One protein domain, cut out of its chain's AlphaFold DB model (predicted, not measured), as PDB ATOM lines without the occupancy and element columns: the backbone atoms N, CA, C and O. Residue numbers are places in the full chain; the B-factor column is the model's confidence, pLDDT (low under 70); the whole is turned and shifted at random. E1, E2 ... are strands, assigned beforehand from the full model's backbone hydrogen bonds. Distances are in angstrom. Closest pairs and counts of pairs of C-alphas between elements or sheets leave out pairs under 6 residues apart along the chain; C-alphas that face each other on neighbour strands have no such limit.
ATOM      1  N   VAL A 127     137.158 154.917 132.959       98.62
ATOM      2  CA  VAL A 127     137.211 155.085 134.408       98.62
ATOM      3  C   VAL A 127     135.821 154.854 134.997       98.62
ATOM      4  O   VAL A 127     134.831 155.422 134.529       98.62
ATOM      5  N   SER A 128     135.718 154.024 136.034       97.94
ATOM      6  CA  SER A 128     134.451 153.806 136.744       97.94
ATOM      7  C   SER A 128     134.670 153.325 138.186       97.94
ATOM      8  O   SER A 128     135.799 153.259 138.665       97.94
ATOM      9  N   GLU A 129     133.587 153.009 138.895       96.69
ATOM     10  CA  GLU A 129     133.591 152.471 140.257       96.69
ATOM     11  C   GLU A 129     133.098 151.015 140.257       96.69
ATOM     12  O   GLU A 129     132.155 150.645 139.552       96.69
ATOM     13  N   LEU A 130     133.721 150.176 141.082       96.38
ATOM     14  CA  LEU A 130     133.270 148.824 141.383       96.38
ATOM     15  C   LEU A 130     132.548 148.787 142.730       96.38
ATOM     16  O   LEU A 130     132.934 149.421 143.709       96.38
ATOM     17  N   LYS A 131     131.497 147.969 142.808       94.44
ATOM     18  CA  LYS A 131     130.863 147.646 144.091       94.44
ATOM     19  C   LYS A 131     131.798 146.765 144.914       94.44
ATOM     20  O   LYS A 131     132.486 145.927 144.349       94.44
ATOM     21  N   ALA A 132     131.718 146.858 146.239       95.00
ATOM     22  CA  ALA A 132     132.507 146.045 147.174       95.00
ATOM     23  C   ALA A 132     132.471 144.527 146.876       95.00
ATOM     24  O   ALA A 132     133.462 143.823 147.053       95.00
ATOM     25  N   SER A 133     131.332 144.022 146.394       94.94
ATOM     26  CA  SER A 133     131.138 142.613 146.033       94.94
ATOM     27  C   SER A 133     131.641 142.232 144.634       94.94
ATOM     28  O   SER A 133     131.597 141.053 144.278       94.94
ATOM     29  N   ALA A 134     132.085 143.195 143.820       96.12
ATOM     30  CA  ALA A 134     132.660 142.919 142.511       96.12
ATOM     31  C   ALA A 134     133.927 142.080 142.679       96.12
ATOM     32  O   ALA A 134     134.731 142.335 143.570       96.12
ATOM     33  N   ARG A 135     134.096 141.073 141.820       96.94
ATOM     34  CA  ARG A 135     135.239 140.162 141.881       96.94
ATOM     35  C   ARG A 135     136.211 140.451 140.751       96.94
ATOM     36  O   ARG A 135     135.799 140.510 139.594       96.94
ATOM     37  N   VAL A 136     137.481 140.572 141.099       97.69
ATOM     38  CA  VAL A 136     138.609 140.704 140.174       97.69
ATOM     39  C   VAL A 136     139.468 139.447 140.242       97.69
ATOM     40  O   VAL A 136     139.324 138.636 141.157       97.69
ATOM     41  N   THR A 137     140.330 139.254 139.256       97.56
ATOM     42  CA  THR A 137     141.315 138.179 139.238       97.56
ATOM     43  C   THR A 137     142.698 138.749 139.518       97.56
ATOM     44  O   THR A 137     143.174 139.606 138.775       97.56
ATOM     45  N   GLU A 138     143.343 138.229 140.558       93.44
ATOM     46  CA  GLU A 138     144.721 138.526 140.953       93.44
ATOM     47  C   GLU A 138     145.459 137.196 141.152       93.44
ATOM     48  O   GLU A 138     144.950 136.291 141.816       93.44
ATOM     49  N   GLY A 139     146.614 137.016 140.502       86.69
ATOM     50  CA  GLY A 139     147.387 135.767 140.604       86.69
ATOM     51  C   GLY A 139     146.594 134.497 140.248       86.69
ATOM     52  O   GLY A 139     146.813 133.443 140.838       86.69
ATOM     53  N   GLY A 140     145.614 134.599 139.341       88.38
ATOM     54  CA  GLY A 140     144.731 133.490 138.948       88.38
ATOM     55  C   GLY A 140     143.579 133.192 139.918       88.38
ATOM     56  O   GLY A 140     142.739 132.345 139.620       88.38
ATOM     57  N   ARG A 141     143.480 133.899 141.050       92.75
ATOM     58  CA  ARG A 141     142.384 133.751 142.017       92.75
ATOM     59  C   ARG A 141     141.339 134.831 141.809       92.75
ATOM     60  O   ARG A 141     141.671 135.991 141.605       92.75
ATOM     61  N   SER A 142     140.067 134.451 141.882       96.50
ATOM     62  CA  SER A 142     138.969 135.414 141.913       96.50
ATOM     63  C   SER A 142     138.794 135.925 143.339       96.50
ATOM     64  O   SER A 142     138.542 135.111 144.225       96.50
ATOM     65  N   VAL A 143     138.873 137.235 143.553       96.94
ATOM     66  CA  VAL A 143     138.833 137.887 144.873       96.94
ATOM     67  C   VAL A 143     137.875 139.090 144.822       96.94
ATOM     68  O   VAL A 143     137.898 139.837 143.840       96.94
ATOM     69  N   PRO A 144     136.981 139.287 145.810       97.44
ATOM     70  CA  PRO A 144     136.207 140.519 145.953       97.44
ATOM     71  C   PRO A 144     137.101 141.748 146.133       97.44
ATOM     72  O   PRO A 144     138.049 141.712 146.911       97.44
ATOM     73  N   VAL A 145     136.750 142.876 145.512       97.25
ATOM     74  CA  VAL A 145     137.508 144.131 145.681       97.25
ATOM     75  C   VAL A 145     137.516 144.632 147.128       97.25
ATOM     76  O   VAL A 145     138.443 145.324 147.525       97.25
ATOM     77  N   ALA A 146     136.523 144.253 147.940       97.00
ATOM     78  CA  ALA A 146     136.462 144.611 149.358       97.00
ATOM     79  C   ALA A 146     137.620 144.070 150.211       97.00
ATOM     80  O   ALA A 146     137.894 144.635 151.272       97.00
ATOM     81  N   GLU A 147     138.268 142.992 149.765       96.31
ATOM     82  CA  GLU A 147     139.386 142.358 150.472       96.31
ATOM     83  C   GLU A 147     140.723 143.063 150.210       96.31
ATOM     84  O   GLU A 147     141.677 142.863 150.960       96.31
ATOM     85  N   PHE A 148     140.793 143.918 149.187       96.94
ATOM     86  CA  PHE A 148     142.004 144.667 148.877       96.94
ATOM     87  C   PHE A 148     142.233 145.774 149.921       96.94
ATOM     88  O   PHE A 148     141.277 146.466 150.311       96.94
ATOM     89  N   PRO A 149     143.482 145.967 150.388       97.06
ATOM     90  CA  PRO A 149     143.828 147.119 151.205       97.06
ATOM     91  C   PRO A 149     143.791 148.402 150.365       97.06
ATOM     92  O   PRO A 149     143.639 148.368 149.148       97.06
ATOM     93  N   GLU A 150     143.910 149.551 151.023       97.75
ATOM     94  CA  GLU A 150     144.069 150.830 150.326       97.75
ATOM     95  C   GLU A 150     145.362 150.850 149.507       97.75
ATOM     96  O   GLU A 150     146.399 150.376 149.972       97.75
ATOM     97  N   GLY A 151     145.282 151.368 148.281       97.50
ATOM     98  CA  GLY A 151     146.394 151.376 147.334       97.50
ATOM     99  C   GLY A 151     145.976 151.153 145.880       97.50
ATOM    100  O   GLY A 151     144.790 151.175 145.538       97.50
ATOM    101  N   GLU A 152     146.981 150.936 145.030       97.94
ATOM    102  CA  GLU A 152     146.835 150.651 143.600       97.94
ATOM    103  C   GLU A 152     147.185 149.193 143.293       97.94
ATOM    104  O   GLU A 152     148.206 148.682 143.753       97.94
ATOM    105  N   PHE A 153     146.377 148.539 142.460       97.62
ATOM    106  CA  PHE A 153     146.558 147.133 142.102       97.62
ATOM    107  C   PHE A 153     146.352 146.922 140.605       97.62
ATOM    108  O   PHE A 153     145.403 147.438 140.015       97.62
ATOM    109  N   SER A 154     147.216 146.118 139.989       96.75
ATOM    110  CA  SER A 154     147.017 145.639 138.617       96.75
ATOM    111  C   SER A 154     146.282 144.305 138.660       96.75
ATOM    112  O   SER A 154     146.844 143.292 139.067       96.75
ATOM    113  N   VAL A 155     145.015 144.305 138.251       97.88
ATOM    114  CA  VAL A 155     144.130 143.135 138.339       97.88
ATOM    115  C   VAL A 155     143.383 142.930 137.029       97.88
ATOM    116  O   VAL A 155     143.359 143.793 136.157       97.88
ATOM    117  N   THR A 156     142.752 141.773 136.862       97.81
ATOM    118  CA  THR A 156     141.886 141.513 135.705       97.81
ATOM    119  C   THR A 156     140.423 141.561 136.121       97.81
ATOM    120  O   THR A 156     140.013 140.869 137.049       97.81
ATOM    121  N   TYR A 157     139.601 142.326 135.411       97.44
ATOM    122  CA  TYR A 157     138.160 142.385 135.631       97.44
ATOM    123  C   TYR A 157     137.414 142.032 134.349       97.44
ATOM    124  O   TYR A 157     137.666 142.600 133.291       97.44
ATOM    125  N   LEU A 158     136.516 141.043 134.421       95.50
ATOM    126  CA  LEU A 158     135.775 140.524 133.259       95.50
ATOM    127  C   LEU A 158     136.679 140.130 132.066       95.50
ATOM    128  O   LEU A 158     136.273 140.230 130.907       95.50
ATOM    129  N   GLY A 159     137.899 139.667 132.356       94.75
ATOM    130  CA  GLY A 159     138.895 139.284 131.351       94.75
ATOM    131  C   GLY A 159     139.666 140.451 130.725       94.75
ATOM    132  O   GLY A 159     140.348 140.233 129.729       94.75
ATOM    133  N   VAL A 160     139.556 141.664 131.273       96.88
ATOM    134  CA  VAL A 160     140.289 142.856 130.822       96.88
ATOM    135  C   VAL A 160     141.219 143.338 131.942       96.88
ATOM    136  O   VAL A 160     140.757 143.463 133.081       96.88
ATOM    137  N   PRO A 161     142.510 143.599 131.667       97.31
ATOM    138  CA  PRO A 161     143.404 144.232 132.632       97.31
ATOM    139  C   PRO A 161     142.897 145.621 133.024       97.31
ATOM    140  O   PRO A 161     142.539 146.425 132.164       97.31
ATOM    141  N   ILE A 162     142.876 145.897 134.322       98.12
ATOM    142  CA  ILE A 162     142.519 147.193 134.890       98.12
ATOM    143  C   ILE A 162     143.515 147.570 135.987       98.12
ATOM    144  O   ILE A 162     144.105 146.704 136.639       98.12
ATOM    145  N   LYS A 163     143.651 148.871 136.233       98.44
ATOM    146  CA  LYS A 163     144.219 149.386 137.476       98.44
ATOM    147  C   LYS A 163     143.065 149.637 138.442       98.44
ATOM    148  O   LYS A 163     142.185 150.441 138.146       98.44
ATOM    149  N   LEU A 164     143.058 148.923 139.562       98.50
ATOM    150  CA  LEU A 164     142.140 149.103 140.685       98.50
ATOM    151  C   LEU A 164     142.766 150.074 141.687       98.50
ATOM    152  O   LEU A 164     143.930 149.921 142.044       98.50
ATOM    153  N   ILE A 165     141.985 151.040 142.158       98.56
ATOM    154  CA  ILE A 165     142.385 152.033 143.155       98.56
ATOM    155  C   ILE A 165     141.399 151.955 144.312       98.56
ATOM    156  O   ILE A 165     140.201 152.217 144.160       98.56
ATOM    157  N   VAL A 166     141.908 151.571 145.476       98.38
ATOM    158  CA  VAL A 166     141.127 151.445 146.703       98.38
ATOM    159  C   VAL A 166     141.431 152.645 147.580       98.38
ATOM    160  O   VAL A 166     142.569 152.820 148.004       98.38
ATOM    161  N   VAL A 167     140.410 153.452 147.865       97.62
ATOM    162  CA  VAL A 167     140.526 154.654 148.702       97.62
ATOM    163  C   VAL A 167     139.691 154.465 149.956       97.62
ATOM    164  O   VAL A 167     138.476 154.237 149.874       97.62
ATOM    165  N   ASN A 168     140.314 154.573 151.127       95.62
ATOM    166  CA  ASN A 168     139.577 154.592 152.383       95.62
ATOM    167  C   ASN A 168     139.005 155.989 152.637       95.62
ATOM    168  O   ASN A 168     139.634 157.006 152.370       95.62
ATOM    169  N   ASN A 169     137.796 156.040 153.196       91.94
ATOM    170  CA  ASN A 169     137.142 157.284 153.609       91.94
ATOM    171  C   ASN A 169     137.103 158.391 152.528       91.94
ATOM    172  O   ASN A 169     137.266 159.576 152.824       91.94
ATOM    173  N   TYR A 170     136.853 158.014 151.272       93.31
ATOM    174  CA  TYR A 170     136.761 158.951 150.155       93.31
ATOM    175  C   TYR A 170     135.693 160.017 150.437       93.31
ATOM    176  O   TYR A 170     134.501 159.710 150.493       93.31
ATOM    177  N   LYS A 171     136.123 161.267 150.652       92.88
ATOM    178  CA  LYS A 171     135.260 162.421 150.968       92.88
ATOM    179  C   LYS A 171     134.232 162.141 152.080       92.88
ATOM    180  O   LYS A 171     133.074 162.539 151.973       92.88
ATOM    181  N   GLY A 172     134.618 161.397 153.122       91.81
ATOM    182  CA  GLY A 172     133.713 161.041 154.226       91.81
ATOM    183  C   GLY A 172     132.650 159.988 153.875       91.81
ATOM    184  O   GLY A 172     131.795 159.674 154.697       91.81
ATOM    185  N   CYS A 173     132.683 159.430 152.661       86.00
ATOM    186  CA  CYS A 173     131.684 158.495 152.139       86.00
ATOM    187  C   CYS A 173     132.092 157.020 152.297       86.00
ATOM    188  O   CYS A 173     131.538 156.155 151.611       86.00
ATOM    189  N   GLY A 174     133.064 156.731 153.166       92.19
ATOM    190  CA  GLY A 174     133.601 155.389 153.377       92.19
ATOM    191  C   GLY A 174     134.542 154.917 152.265       92.19
ATOM    192  O   GLY A 174     135.083 155.713 151.498       92.19
ATOM    193  N   ARG A 175     134.781 153.602 152.218       95.69
ATOM    194  CA  ARG A 175     135.695 152.967 151.257       95.69
ATOM    195  C   ARG A 175     135.100 152.950 149.845       95.69
ATOM    196  O   ARG A 175     133.928 152.607 149.675       95.69
ATOM    197  N   ARG A 176     135.918 153.285 148.846       97.25
ATOM    198  CA  ARG A 176     135.565 153.304 147.418       97.25
ATOM    199  C   ARG A 176     136.581 152.529 146.588       97.25
ATOM    200  O   ARG A 176     137.746 152.435 146.969       97.25
ATOM    201  N   TYR A 177     136.114 151.980 145.468       97.69
ATOM    202  CA  TYR A 177     136.895 151.116 144.582       97.69
ATOM    203  C   TYR A 177     136.807 151.668 143.161       97.69
ATOM    204  O   TYR A 177     135.904 151.316 142.402       97.69
ATOM    205  N   PHE A 178     137.706 152.576 142.812       98.31
ATOM    206  CA  PHE A 178     137.783 153.115 141.459       98.31
ATOM    207  C   PHE A 178     138.594 152.178 140.579       98.31
ATOM    208  O   PHE A 178     139.442 151.430 141.063       98.31
ATOM    209  N   PHE A 179     138.361 152.213 139.278       98.44
ATOM    210  CA  PHE A 179     139.245 151.546 138.342       98.44
ATOM    211  C   PHE A 179     139.394 152.327 137.052       98.44
ATOM    212  O   PHE A 179     138.527 153.119 136.684       98.44
ATOM    213  N   THR A 180     140.476 152.024 136.344       98.69
ATOM    214  CA  THR A 180     140.705 152.458 134.972       98.69
ATOM    215  C   THR A 180     141.192 151.302 134.103       98.69
ATOM    216  O   THR A 180     141.843 150.370 134.575       98.69
ATOM    217  N   THR A 181     140.862 151.362 132.819       98.44
ATOM    218  CA  THR A 181     141.428 150.484 131.775       98.44
ATOM    219  C   THR A 181     142.735 151.030 131.197       98.44
ATOM    220  O   THR A 181     143.432 150.310 130.486       98.44
ATOM    221  N   ASP A 182     143.079 152.285 131.490       97.69
ATOM    222  CA  ASP A 182     144.381 152.859 131.168       97.69
ATOM    223  C   ASP A 182     145.323 152.697 132.364       97.69
ATOM    224  O   ASP A 182     145.251 153.426 133.352       97.69
ATOM    225  N   LEU A 183     146.216 151.712 132.268       97.38
ATOM    226  CA  LEU A 183     147.143 151.354 133.343       97.38
ATOM    227  C   LEU A 183     148.198 152.438 133.620       97.38
ATOM    228  O   LEU A 183     148.886 152.360 134.638       97.38
ATOM    229  N   THR A 184     148.330 153.432 132.737       96.94
ATOM    230  CA  THR A 184     149.304 154.519 132.877       96.94
ATOM    231  C   THR A 184     148.791 155.671 133.738       96.94
ATOM    232  O   THR A 184     149.607 156.393 134.302       96.94
ATOM    233  N   MET A 185     147.468 155.799 133.917       97.56
ATOM    234  CA  MET A 185     146.880 156.857 134.744       97.56
ATOM    235  C   MET A 185     147.292 156.718 136.211       97.56
ATOM    236  O   MET A 185     147.252 155.627 136.790       97.56
TER     237      MET A 185
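This is residues 127 to 185 of the 274 residues of the protein "ISNCY family transposase" of Sulfolobus sp. E11-6 (UniProt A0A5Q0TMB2). A strongly twisted sheet of four strands, E1, E6, E5 and E4, has a small hairpin of two strands, E2 and E3, packed on its edge strand E4 through E2, while E3 lies farther out, away from E1, E5 and E6. Residues 169 to 174, in the link between E5 and E6, stick out from this body. The printed part has 59 residues with no named helix and six named strands, in the order E1 E2 E3 E4 E5 E6 along the chain; its class is all strand. The larger sheet runs E1 E6 E5 E4, and both sheets are antiparallel. The whole is compact, with a radius of gyration of the C-alphas of 10.7 A and spans of 32 by 23 by 15 A.

The inner strand E5, residues 160 to 167, is antiparallel to E4, residues 151 to 157, at 149 degrees; N 153 and O 164 are 2.8 A apart, within hydrogen-bond range. On its other side E5 is antiparallel to E6, residues 176 to 180, at 146 degrees, with N 165 and O 178 at 2.8 A. E4, E5 and E6 form a meander, each strand the antiparallel neighbour of the one before; E4 and E5 are a hairpin, and so are E5 and E6. The edge strand E1, residues 127 to 129, is antiparallel to E6 at 155 degrees, with N 179 and O 128 at 2.8 A. From edge to edge the strands' lines turn by 84 degrees. The hairpin of E2, residues 135 to 138, and E3, residues 141 to 144, is antiparallel at 140 degrees, with N 143 and O 136 at 2.8 A. E2 and E4 have 10 pairs of C-alphas within 8 A, the closest being those of Val 136 and Tyr 157, 4.9 A apart. E2 and E5 are near each other, with 6 pairs of C-alphas within 10 A. E3 is apart from E5, E6 and E1.

E5, the longest strand with 8 residues, measures 21.4 A from first to last C-alpha and begins at C-alpha 160 (140.289, 142.856, 130.822). E4 measures 16.9 A and E6 13.5 A, E6 ending at C-alpha 180 (140.705, 152.458, 134.972). E1, 7.4 A long, begins at C-alpha 127 (137.211, 155.085, 134.408). E2 measures 9.7 A and E3 10.0 A.

The two C-alphas farthest apart are those of Gly 140 and Gly 172, at 33.4 A. The printed part has no cut. The links E1 to E2, E2 to E3 and E4 to E5 are tight; E3 to E4 and E5 to E6 are short, and no link is long. The mean pLDDT of the printed part is 96.1, and no printed residue is under 70.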